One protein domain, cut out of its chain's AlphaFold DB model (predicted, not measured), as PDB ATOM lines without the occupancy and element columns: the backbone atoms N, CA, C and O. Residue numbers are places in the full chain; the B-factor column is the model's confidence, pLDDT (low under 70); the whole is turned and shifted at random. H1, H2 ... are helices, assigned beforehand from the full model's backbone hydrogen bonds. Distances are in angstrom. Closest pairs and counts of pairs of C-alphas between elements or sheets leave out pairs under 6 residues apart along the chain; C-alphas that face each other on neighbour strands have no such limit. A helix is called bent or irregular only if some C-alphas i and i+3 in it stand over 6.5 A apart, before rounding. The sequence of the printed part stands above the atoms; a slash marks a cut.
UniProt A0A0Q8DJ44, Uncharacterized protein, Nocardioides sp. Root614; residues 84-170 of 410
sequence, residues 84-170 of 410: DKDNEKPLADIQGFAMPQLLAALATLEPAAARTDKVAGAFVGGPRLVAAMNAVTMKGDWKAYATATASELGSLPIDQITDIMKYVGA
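Overview. This is residues 84 to 170 of the 410 residues of an uncharacterized protein of Nocardioides sp. Root614 (UniProt A0A0Q8DJ44). This is a compact cluster of short helices built round one sharply folded helix, H4, which kinks by 144 degrees near residue 125 and folds back on itself. H1 and H3 pack on H4 toward one end of the longest axis, H5, H6 and H7 gather toward the other, and H2 packs on H4 between H1 and H7. The printed part has 87 residues with seven named helices, H1 to H7 in chain order, and no named strand; the class is all helix. It is compact, with a radius of gyration of the C-alphas of 11.6 A and spans of 32 by 22 by 20 A.

Along the chain. Start at C-alpha 118, at (91.233, 139.814, 104.567), where H4 begins; it takes residues 118 to 137, yet its end C-alphas are just 11.0 A apart. H4 is irregular, with C-alphas 124 and 127 9.6 A apart. Before it, look for H1 at residues 85 to 95, 15.7 A long from C-alpha 85 at (82.587, 133.250, 99.527), then H2 at residues 99 to 107, 12.3 A, and H3 at residues 112 to 115, 5.5 A. After it come H5 at residues 142 to 148, 9.7 A, H6 at residues 150 to 154, 5.9 A, and H7 at residues 158 to 168, 15.4 A, ending at C-alpha 168, (107.359, 137.576, 111.150).

Arrangement. Begin with H4, the hub, which touches five other helices. With residues 120 to 129 alone it touches H1, closest at the C-alphas of Glu 88 and Ala 120, 5.5 A. With residues 132 to 136 alone it touches H2, about perpendicular at 85 degrees, the closest C-alphas being those of Ala 107 and Val 136, 5.9 A. The same stretch alone touches H7 at a steep tilt of 50 degrees; the closest C-alphas, of Ala 135 and Val 168, are 5.8 A apart. Residues 127 to 131 alone touch H6, closest at the C-alphas of Ala 131 and Glu 152, 5.7 A. H3 only just touches H4, with 3 pairs of C-alphas within 8 A, the closest those of Arg 115 and Met 133, 6.1 A. Farther out, H1 and H2 form a helical hairpin, closest at the C-alphas of Ile 94 and Leu 102, 6.3 A. H5 touches H7 at the C-alphas of Trp 142 and Val 168, 4.9 A, while H1 and H7 are apart. In the backbone, every O i to N i+4 pair is within hydrogen-bond range in H2, H5, H6 and H7, against 4 of 7 in H1 and 14 of 16 in H4; H3 is too short for such a pair.

Size, cuts and confidence. Look to Lys 85 and Ala 170 for the two C-alphas farthest apart, 33.1 A. The printed part has no cut, and its six links are tight. The mean pLDDT of the printed part is 83.9, but 16 residues are under 70, among them residues 146 to 155.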
ATOM      1  N   ASP A  84      85.098 137.070  98.530       78.94
ATOM      2  CA  ASP A  84      84.836 135.832  97.810       78.94
ATOM      3  C   ASP A  84      84.387 134.756  98.805       78.94
ATOM      4  O   ASP A  84      85.119 134.379  99.724       78.94
ATOM      5  N   LYS A  85      83.152 134.275  98.640       84.25
ATOM      6  CA  LYS A  85      82.587 133.250  99.527       84.25
ATOM      7  C   LYS A  85      83.345 131.930  99.433       84.25
ATOM      8  O   LYS A  85      83.362 131.179 100.408       84.25
ATOM      9  N   ASP A  86      84.004 131.670  98.308       88.44
ATOM     10  CA  ASP A  86      84.736 130.428  98.087       88.44
ATOM     11  C   ASP A  86      86.021 130.369  98.938       88.44
ATOM     12  O   ASP A  86      86.493 129.282  99.281       88.44
ATOM     13  N   ASN A  87      86.530 131.523  99.391       90.00
ATOM     14  CA  ASN A  87      87.681 131.611 100.295       90.00
ATOM     15  C   ASN A  87      87.323 131.347 101.769       90.00
ATOM     16  O   ASN A  87      88.211 131.068 102.574       90.00
ATOM     17  N   GLU A  88      86.046 131.414 102.158       91.75
ATOM     18  CA  GLU A  88      85.643 131.297 103.568       91.75
ATOM     19  C   GLU A  88      85.848 129.890 104.124       91.75
ATOM     20  O   GLU A  88      86.315 129.732 105.250       91.75
ATOM     21  N   LYS A  89      85.518 128.863 103.337       92.75
ATOM     22  CA  LYS A  89      85.630 127.462 103.758       92.75
ATOM     23  C   LYS A  89      87.066 127.067 104.148       92.75
ATOM     24  O   LYS A  89      87.243 126.629 105.283       92.75
ATOM     25  N   PRO A  90      88.092 127.245 103.291       92.81
ATOM     26  CA  PRO A  90      89.463 126.883 103.655       92.81
ATOM     27  C   PRO A  90      89.990 127.694 104.849       92.81
ATOM     28  O   PRO A  90      90.751 127.172 105.661       92.81
ATOM     29  N   LEU A  91      89.556 128.950 105.008       94.50
ATOM     30  CA  LEU A  91      89.878 129.762 106.184       94.50
ATOM     31  C   LEU A  91      89.202 129.229 107.458       94.50
ATOM     32  O   LEU A  91      89.821 129.210 108.523       94.50
ATOM     33  N   ALA A  92      87.956 128.760 107.358       93.62
ATOM     34  CA  ALA A  92      87.201 128.218 108.487       93.62
ATOM     35  C   ALA A  92      87.802 126.907 108.998       93.62
ATOM     36  O   ALA A  92      87.863 126.699 110.209       93.62
ATOM     37  N   ASP A  93      88.309 126.076 108.087       95.44
ATOM     38  CA  ASP A  93      88.906 124.779 108.409       95.44
ATOM     39  C   ASP A  93      90.185 124.909 109.263       95.44
ATOM     40  O   ASP A  93      90.521 123.994 110.014       95.44
ATOM     41  N   ILE A  94      90.885 126.052 109.201       95.25
ATOM     42  CA  ILE A  94      92.151 126.271 109.927       95.25
ATOM     43  C   ILE A  94      92.043 127.250 111.101       95.25
ATOM     44  O   ILE A  94      92.945 127.289 111.942       95.25
ATOM     45  N   GLN A  95      90.976 128.053 111.191       92.56
ATOM     46  CA  GLN A  95      90.911 129.167 112.151       92.56
ATOM     47  C   GLN A  95      91.017 128.710 113.615       92.56
ATOM     48  O   GLN A  95      91.562 129.434 114.442       92.56
ATOM     49  N   GLY A  96      90.595 127.482 113.932       90.69
ATOM     50  CA  GLY A  96      90.674 126.916 115.283       90.69
ATOM     51  C   GLY A  96      92.069 126.460 115.739       90.69
ATOM     52  O   GLY A  96      92.232 126.121 116.908       90.69
ATOM     53  N   PHE A  97      93.080 126.427 114.863       95.38
ATOM     54  CA  PHE A  97      94.428 125.974 115.233       95.38
ATOM     55  C   PHE A  97      95.123 126.934 116.198       95.38
ATOM     56  O   PHE A  97      94.878 128.137 116.153       95.38
ATOM     57  N   ALA A  98      96.051 126.433 117.021       92.50
ATOM     58  CA  ALA A  98      96.937 127.281 117.825       92.50
ATOM     59  C   ALA A  98      97.757 128.225 116.925       92.50
ATOM     60  O   ALA A  98      98.039 127.885 115.778       92.50
ATOM     61  N   MET A  99      98.163 129.399 117.423       92.56
ATOM     62  CA  MET A  99      98.757 130.449 116.576       92.56
ATOM     63  C   MET A  99      99.959 129.979 115.723       92.56
ATOM     64  O   MET A  99      99.956 130.245 114.520       92.56
ATOM     65  N   PRO A 100     100.926 129.189 116.234       90.62
ATOM     66  CA  PRO A 100     102.030 128.686 115.413       90.62
ATOM     67  C   PRO A 100     101.567 127.761 114.277       90.62
ATOM     68  O   PRO A 100     102.084 127.831 113.162       90.62
ATOM     69  N   GLN A 101     100.579 126.905 114.554       96.69
ATOM     70  CA  GLN A 101      99.999 125.981 113.575       96.69
ATOM     71  C   GLN A 101      99.144 126.727 112.549       96.69
ATOM     72  O   GLN A 101      99.229 126.428 111.361       96.69
ATOM     73  N   LEU A 102      98.380 127.732 112.986       96.56
ATOM     74  CA  LEU A 102      97.602 128.602 112.111       96.56
ATOM     75  C   LEU A 102      98.509 129.328 111.111       96.56
ATOM     76  O   LEU A 102      98.230 129.318 109.917       96.56
ATOM     77  N   LEU A 103      99.613 129.917 111.577       95.62
ATOM     78  CA  LEU A 103     100.573 130.625 110.722       95.62
ATOM     79  C   LEU A 103     101.243 129.693 109.702       95.62
ATOM     80  O   LEU A 103     101.474 130.088 108.557       95.62
ATOM     81  N   ALA A 104     101.542 128.452 110.098       95.81
ATOM     82  CA  ALA A 104     102.057 127.437 109.184       95.81
ATOM     83  C   ALA A 104     101.007 127.027 108.138       95.81
ATOM     84  O   ALA A 104     101.313 127.025 106.948       95.81
ATOM     85  N   ALA A 105      99.772 126.749 108.567       95.62
ATOM     86  CA  ALA A 105      98.678 126.341 107.688       95.62
ATOM     87  C   ALA A 105      98.288 127.444 106.690       95.62
ATOM     88  O   ALA A 105      98.146 127.169 105.502       95.62
ATOM     89  N   LEU A 106      98.189 128.702 107.141       96.44
ATOM     90  CA  LEU A 106      97.918 129.862 106.283       96.44
ATOM     91  C   LEU A 106      98.978 130.043 105.192       96.44
ATOM     92  O   LEU A 106      98.638 130.358 104.054       96.44
ATOM     93  N   ALA A 107     100.258 129.833 105.513       94.88
ATOM     94  CA  ALA A 107     101.353 130.002 104.557       94.88
ATOM     95  C   ALA A 107     101.284 129.026 103.372       94.88
ATOM     96  O   ALA A 107     101.816 129.324 102.302       94.88
ATOM     97  N   THR A 108     100.611 127.888 103.552       95.25
ATOM     98  CA  THR A 108     100.431 126.840 102.540       95.25
ATOM     99  C   THR A 108      98.967 126.641 102.141       95.25
ATOM    100  O   THR A 108      98.652 125.654 101.485       95.25
ATOM    101  N   LEU A 109      98.060 127.541 102.542       94.75
ATOM    102  CA  LEU A 109      96.618 127.374 102.344       94.75
ATOM    103  C   LEU A 109      96.245 127.441 100.863       94.75
ATOM    104  O   LEU A 109      96.642 128.383 100.181       94.75
ATOM    105  N   GLU A 110      95.456 126.494 100.371       90.38
ATOM    106  CA  GLU A 110      94.882 126.568  99.026       90.38
ATOM    107  C   GLU A 110      93.373 126.870  99.091       90.38
ATOM    108  O   GLU A 110      92.692 126.343  99.975       90.38
ATOM    109  N   PRO A 111      92.841 127.710  98.179       90.19
ATOM    110  CA  PRO A 111      93.562 128.417  97.117       90.19
ATOM    111  C   PRO A 111      94.423 129.570  97.664       90.19
ATOM    112  O   PRO A 111      94.052 130.226  98.637       90.19
ATOM    113  N   ALA A 112      95.549 129.874  97.010       87.44
ATOM    114  CA  ALA A 112      96.435 130.974  97.420       87.44
ATOM    115  C   ALA A 112      95.726 132.341  97.562       87.44
ATOM    116  O   ALA A 112      96.137 133.159  98.386       87.44
ATOM    117  N   ALA A 113      94.641 132.576  96.812       89.06
ATOM    118  CA  ALA A 113      93.808 133.776  96.930       89.06
ATOM    119  C   ALA A 113      93.174 133.935  98.326       89.06
ATOM    120  O   ALA A 113      93.072 135.053  98.831       89.06
ATOM    121  N   ALA A 114      92.844 132.830  99.005       89.62
ATOM    122  CA  ALA A 114      92.298 132.864 100.358       89.62
ATOM    123  C   ALA A 114      93.294 133.438 101.379       89.62
ATOM    124  O   ALA A 114      92.881 133.982 102.397       89.62
ATOM    125  N   ARG A 115      94.610 133.384 101.107       89.94
ATOM    126  CA  ARG A 115      95.659 133.908 102.006       89.94
ATOM    127  C   ARG A 115      95.648 135.430 102.120       89.94
ATOM    128  O   ARG A 115      96.145 135.968 103.107       89.94
ATOM    129  N   THR A 116      95.119 136.126 101.116       89.69
ATOM    130  CA  THR A 116      95.125 137.594 101.037       89.69
ATOM    131  C   THR A 116      93.727 138.209 101.111       89.69
ATOM    132  O   THR A 116      93.617 139.429 101.252       89.69
ATOM    133  N   ASP A 117      92.663 137.397 101.102       92.25
ATOM    134  CA  ASP A 117      91.277 137.844 101.277       92.25
ATOM    135  C   ASP A 117      90.966 138.169 102.746       92.25
ATOM    136  O   ASP A 117      90.332 137.414 103.489       92.25
ATOM    137  N   LYS A 118      91.433 139.340 103.190       90.69
ATOM    138  CA  LYS A 118      91.233 139.814 104.567       90.69
ATOM    139  C   LYS A 118      89.758 140.010 104.918       90.69
ATOM    140  O   LYS A 118      89.428 139.993 106.099       90.69
ATOM    141  N   VAL A 119      88.876 140.201 103.931       89.19
ATOM    142  CA  VAL A 119      87.438 140.380 104.172       89.19
ATOM    143  C   VAL A 119      86.803 139.039 104.540       89.19
ATOM    144  O   VAL A 119      86.077 138.968 105.532       89.19
ATOM    145  N   ALA A 120      87.128 137.967 103.810       90.88
ATOM    146  CA  ALA A 120      86.742 136.607 104.188       90.88
ATOM    147  C   ALA A 120      87.386 136.188 105.524       90.88
ATOM    148  O   ALA A 120      86.703 135.667 106.405       90.88
ATOM    149  N   GLY A 121      88.672 136.500 105.726       90.56
ATOM    150  CA  GLY A 121      89.380 136.225 106.980       90.56
ATOM    151  C   GLY A 121      88.746 136.900 108.197       90.56
ATOM    152  O   GLY A 121      88.511 136.249 109.216       90.56
ATOM    153  N   ALA A 122      88.396 138.183 108.076       89.00
ATOM    154  CA  ALA A 122      87.696 138.920 109.123       89.00
ATOM    155  C   ALA A 122      86.316 138.318 109.427       89.00
ATOM    156  O   ALA A 122      85.933 138.249 110.592       89.00
ATOM    157  N   PHE A 123      85.585 137.862 108.404       89.31
ATOM    158  CA  PHE A 123      84.266 137.249 108.579       89.31
ATOM    159  C   PHE A 123      84.333 135.906 109.320       89.31
ATOM    160  O   PHE A 123      83.493 135.633 110.171       89.31
ATOM    161  N   VAL A 124      85.324 135.075 109.001       92.19
ATOM    162  CA  VAL A 124      85.427 133.704 109.515       92.19
ATOM    163  C   VAL A 124      86.109 133.629 110.880       92.19
ATOM    164  O   VAL A 124      85.632 132.936 111.774       92.19
ATOM    165  N   GLY A 125      87.253 134.298 111.028       85.56
ATOM    166  CA  GLY A 125      88.128 134.156 112.197       85.56
ATOM    167  C   GLY A 125      88.456 135.475 112.893       85.56
ATOM    168  O   GLY A 125      89.308 135.502 113.785       85.56
ATOM    169  N   GLY A 126      87.810 136.571 112.485       88.00
ATOM    170  CA  GLY A 126      87.934 137.870 113.134       88.00
ATOM    171  C   GLY A 126      89.357 138.453 113.118       88.00
ATOM    172  O   GLY A 126      90.180 138.100 112.264       88.00
ATOM    173  N   PRO A 127      89.673 139.343 114.079       82.62
ATOM    174  CA  PRO A 127      90.973 140.017 114.168       82.62
ATOM    175  C   PRO A 127      92.157 139.054 114.262       82.62
ATOM    176  O   PRO A 127      93.207 139.302 113.673       82.62
ATOM    177  N   ARG A 128      91.974 137.920 114.947       87.69
ATOM    178  CA  ARG A 128      92.997 136.882 115.104       87.69
ATOM    179  C   ARG A 128      93.458 136.318 113.765       87.69
ATOM    180  O   ARG A 128      94.661 136.220 113.520       87.69
ATOM    181  N   LEU A 129      92.513 135.960 112.897       92.31
ATOM    182  CA  LEU A 129      92.836 135.404 111.588       92.31
ATOM    183  C   LEU A 129      93.433 136.468 110.662       92.31
ATOM    184  O   LEU A 129      94.435 136.204 110.003       92.31
ATOM    185  N   VAL A 130      92.898 137.692 110.679       91.56
ATOM    186  CA  VAL A 130      93.444 138.818 109.901       91.56
ATOM    187  C   VAL A 130      94.887 139.136 110.307       91.56
ATOM    188  O   VAL A 130      95.742 139.316 109.437       91.56
ATOM    189  N   ALA A 131      95.192 139.149 111.608       85.19
ATOM    190  CA  ALA A 131      96.548 139.352 112.108       85.19
ATOM    191  C   ALA A 131      97.509 138.267 111.598       85.19
ATOM    192  O   ALA A 131      98.603 138.593 111.131       85.19
ATOM    193  N   ALA A 132      97.086 136.999 111.614       92.56
ATOM    194  CA  ALA A 132      97.873 135.883 111.098       92.56
ATOM    195  C   ALA A 132      98.069 135.949 109.566       92.56
ATOM    196  O   ALA A 132      99.172 135.715 109.075       92.56
ATOM    197  N   MET A 133      97.046 136.344 108.798       94.31
ATOM    198  CA  MET A 133      97.149 136.553 107.343       94.31
ATOM    199  C   MET A 133      98.127 137.681 106.992       94.31
ATOM    200  O   MET A 133      98.975 137.538 106.106       94.31
ATOM    201  N   ASN A 134      98.056 138.797 107.725       90.38
ATOM    202  CA  ASN A 134      99.021 139.885 107.603       90.38
ATOM    203  C   ASN A 134     100.442 139.397 107.937       90.38
ATOM    204  O   ASN A 134     101.384 139.752 107.232       90.38
ATOM    205  N   ALA A 135     100.599 138.547 108.957       88.44
ATOM    206  CA  ALA A 135     101.896 138.017 109.371       88.44
ATOM    207  C   ALA A 135     102.524 137.119 108.295       88.44
ATOM    208  O   ALA A 135     103.715 137.227 108.010       88.44
ATOM    209  N   VAL A 136     101.721 136.274 107.644       93.62
ATOM    210  CA  VAL A 136     102.161 135.463 106.497       93.62
ATOM    211  C   VAL A 136     102.568 136.345 105.317       93.62
ATOM    212  O   VAL A 136     103.604 136.101 104.702       93.62
ATOM    213  N   THR A 137     101.797 137.395 105.033       90.69
ATOM    214  CA  THR A 137     102.073 138.318 103.919       90.69
ATOM    215  C   THR A 137     103.341 139.145 104.154       90.69
ATOM    216  O   THR A 137     104.085 139.414 103.217       90.69
ATOM    217  N   MET A 138     103.600 139.545 105.401       85.06
ATOM    218  CA  MET A 138     104.700 140.441 105.786       85.06
ATOM    219  C   MET A 138     105.875 139.696 106.435       85.06
ATOM    220  O   MET A 138     106.684 140.288 107.152       85.06
ATOM    221  N   LYS A 139     105.971 138.381 106.217       88.75
ATOM    222  CA  LYS A 139     107.023 137.553 106.805       88.75
ATOM    223  C   LYS A 139     108.410 138.080 106.425       88.75
ATOM    224  O   LYS A 139     108.706 138.274 105.251       88.75
ATOM    225  N   GLY A 140     109.272 138.253 107.424       77.12
ATOM    226  CA  GLY A 140     110.620 138.796 107.254       77.12
ATOM    227  C   GLY A 140     110.700 140.318 107.400       77.12
ATOM    228  O   GLY A 140     111.801 140.832 107.580       77.12
ATOM    229  N   ASP A 141     109.565 141.026 107.406       79.19
ATOM    230  CA  ASP A 141     109.479 142.467 107.674       79.19
ATOM    231  C   ASP A 141     108.618 142.742 108.914       79.19
ATOM    232  O   ASP A 141     107.551 143.365 108.883       79.19
ATOM    233  N   TRP A 142     109.100 142.246 110.052       71.12
ATOM    234  CA  TRP A 142     108.413 142.396 111.329       71.12
ATOM    235  C   TRP A 142     108.222 143.869 111.741       71.12
ATOM    236  O   TRP A 142     107.277 144.164 112.468       71.12
ATOM    237  N   LYS A 143     109.071 144.802 111.271       59.31
ATOM    238  CA  LYS A 143     108.966 146.246 111.561       59.31
ATOM    239  C   LYS A 143     107.754 146.859 110.882       59.31
ATOM    240  O   LYS A 143     106.945 147.526 111.536       59.31
ATOM    241  N   ALA A 144     107.632 146.630 109.573       70.88
ATOM    242  CA  ALA A 144     106.467 147.068 108.827       70.88
ATOM    243  C   ALA A 144     105.210 146.401 109.387       70.88
ATOM    244  O   ALA A 144     104.196 147.071 109.547       70.88
ATOM    245  N   TYR A 145     105.295 145.120 109.763       76.00
ATOM    246  CA  TYR A 145     104.183 144.396 110.368       76.00
ATOM    247  C   TYR A 145     103.739 145.015 111.701       76.00
ATOM    248  O   TYR A 145     102.579 145.400 111.822       76.00
ATOM    249  N   ALA A 146     104.644 145.182 112.671       64.75
ATOM    250  CA  ALA A 146     104.329 145.742 113.989       64.75
ATOM    251  C   ALA A 146     103.710 147.140 113.885       64.75
ATOM    252  O   ALA A 146     102.768 147.455 114.602       64.75
ATOM    253  N   THR A 147     104.196 147.957 112.948       62.72
ATOM    254  CA  THR A 147     103.670 149.307 112.715       62.72
ATOM    255  C   THR A 147     102.302 149.275 112.034       62.72
ATOM    256  O   THR A 147     101.373 149.944 112.477       62.72
ATOM    257  N   ALA A 148     102.168 148.507 110.949       68.94
ATOM    258  CA  ALA A 148     100.961 148.482 110.124       68.94
ATOM    259  C   ALA A 148      99.804 147.709 110.764       68.94
ATOM    260  O   ALA A 148      98.658 147.925 110.383       68.94
ATOM    261  N   THR A 149     100.104 146.810 111.703       69.44
ATOM    262  CA  THR A 149      99.124 145.917 112.338       69.44
ATOM    263  C   THR A 149      99.068 146.067 113.853       69.44
ATOM    264  O   THR A 149      98.524 145.203 114.533       69.44
ATOM    265  N   ALA A 150      99.617 147.157 114.405       62.47
ATOM    266  CA  ALA A 150      99.655 147.407 115.849       62.47
ATOM    267  C   ALA A 150      98.275 147.232 116.508       62.47
ATOM    268  O   ALA A 150      98.161 146.658 117.592       62.47
ATOM    269  N   SER A 151      97.221 147.690 115.821       62.06
ATOM    270  CA  SER A 151      95.847 147.587 116.301       62.06
ATOM    271  C   SER A 151      95.357 146.135 116.339       62.06
ATOM    272  O   SER A 151      94.782 145.700 117.331       62.06
ATOM    273  N   GLU A 152      95.576 145.365 115.275       69.81
ATOM    274  CA  GLU A 152      95.187 143.957 115.214       69.81
ATOM    275  C   GLU A 152      96.000 143.119 116.199       69.81
ATOM    276  O   GLU A 152      95.418 142.348 116.956       69.81
ATOM    277  N   LEU A 153      97.319 143.318 116.243       64.56
ATOM    278  CA  LEU A 153      98.230 142.645 117.165       64.56
ATOM    279  C   LEU A 153      97.823 142.854 118.615       64.56
ATOM    280  O   LEU A 153      97.625 141.886 119.340       64.56
ATOM    281  N   GLY A 154      97.673 144.106 119.041       58.16
ATOM    282  CA  GLY A 154      97.405 144.398 120.441       58.16
ATOM    283  C   GLY A 154      96.057 143.850 120.921       58.16
ATOM    284  O   GLY A 154      95.872 143.677 122.123       58.16
ATOM    285  N   SER A 155      95.115 143.558 120.012       67.50
ATOM    286  CA  SER A 155      93.811 142.970 120.360       67.50
ATOM    287  C   SER A 155      93.891 141.493 120.757       67.50
ATOM    288  O   SER A 155      92.932 140.952 121.305       67.50
ATOM    289  N   LEU A 156      95.026 140.841 120.499       70.31
ATOM    290  CA  LEU A 156      95.203 139.415 120.726       70.31
ATOM    291  C   LEU A 156      95.687 139.103 122.151       70.31
ATOM    292  O   LEU A 156      96.269 139.957 122.831       70.31
ATOM    293  N   PRO A 157      95.487 137.853 122.601       71.81
ATOM    294  CA  PRO A 157      96.209 137.291 123.737       71.81
ATOM    295  C   PRO A 157      97.733 137.373 123.550       71.81
ATOM    296  O   PRO A 157      98.250 137.279 122.434       71.81
ATOM    297  N   ILE A 158      98.464 137.553 124.650       63.22
ATOM    298  CA  ILE A 158      99.893 137.890 124.615       63.22
ATOM    299  C   ILE A 158     100.777 136.770 124.053       63.22
ATOM    300  O   ILE A 158     101.779 137.026 123.378       63.22
ATOM    301  N   ASP A 159     100.392 135.521 124.302       68.69
ATOM    302  CA  ASP A 159     101.004 134.314 123.755       68.69
ATOM    303  C   ASP A 159     100.904 134.318 122.225       68.69
ATOM    304  O   ASP A 159     101.895 134.095 121.529       68.69
ATOM    305  N   GLN A 160      99.749 134.716 121.690       77.88
ATOM    306  CA  GLN A 160      99.531 134.820 120.249       77.88
ATOM    307  C   GLN A 160     100.335 135.959 119.618       77.88
ATOM    308  O   GLN A 160     100.896 135.773 118.537       77.88
ATOM    309  N   ILE A 161     100.435 137.112 120.290       68.06
ATOM    310  CA  ILE A 161     101.312 138.212 119.854       68.06
ATOM    311  C   ILE A 161     102.755 137.713 119.783       68.06
ATOM    312  O   ILE A 161     103.436 137.927 118.783       68.06
ATOM    313  N   THR A 162     103.209 137.001 120.814       68.12
ATOM    314  CA  THR A 162     104.569 136.453 120.883       68.12
ATOM    315  C   THR A 162     104.850 135.502 119.718       68.12
ATOM    316  O   THR A 162     105.877 135.631 119.044       68.12
ATOM    317  N   ASP A 163     103.924 134.586 119.432       78.75
ATOM    318  CA  ASP A 163     104.049 133.631 118.331       78.75
ATOM    319  C   ASP A 163     104.069 134.310 116.958       78.75
ATOM    320  O   ASP A 163     104.911 133.984 116.114       78.75
ATOM    321  N   ILE A 164     103.189 135.290 116.745       80.88
ATOM    322  CA  ILE A 164     103.147 136.086 115.517       80.88
ATOM    323  C   ILE A 164     104.450 136.859 115.331       80.88
ATOM    324  O   ILE A 164     105.060 136.776 114.264       80.88
ATOM    325  N   MET A 165     104.898 137.587 116.359       76.69
ATOM    326  CA  MET A 165     106.111 138.402 116.290       76.69
ATOM    327  C   MET A 165     107.330 137.531 115.984       76.69
ATOM    328  O   MET A 165     108.118 137.849 115.093       76.69
ATOM    329  N   LYS A 166     107.439 136.363 116.625       79.00
ATOM    330  CA  LYS A 166     108.472 135.373 116.303       79.00
ATOM    331  C   LYS A 166     108.389 134.901 114.848       79.00
ATOM    332  O   LYS A 166     109.422 134.766 114.195       79.00
ATOM    333  N   TYR A 167     107.187 134.652 114.331       85.69
ATOM    334  CA  TYR A 167     106.980 134.184 112.960       85.69
ATOM    335  C   TYR A 167     107.375 135.220 111.901       85.69
ATOM    336  O   TYR A 167     108.040 134.866 110.923       85.69
ATOM    337  N   VAL A 168     107.006 136.493 112.090       82.75
ATOM    338  CA  VAL A 168     107.359 137.576 111.150       82.75
ATOM    339  C   VAL A 168     108.845 137.936 111.188       82.75
ATOM    340  O   VAL A 168     109.314 138.686 110.332       82.75
ATOM    341  N   GLY A 169     109.600 137.364 112.129       74.19
ATOM    342  CA  GLY A 169     111.044 137.532 112.252       74.19
ATOM    343  C   GLY A 169     111.456 138.623 113.234       74.19
ATOM    344  O   GLY A 169     112.561 139.149 113.099       74.19
ATOM    345  N   ALA A 170     110.598 138.973 114.201       64.56
ATOM    346  CA  ALA A 170     110.980 139.877 115.277       64.56
ATOM    347  C   ALA A 170     112.209 139.327 116.017       64.56
ATOM    348  O   ALA A 170     112.340 138.107 116.195       64.56
TER     349      ALA A 170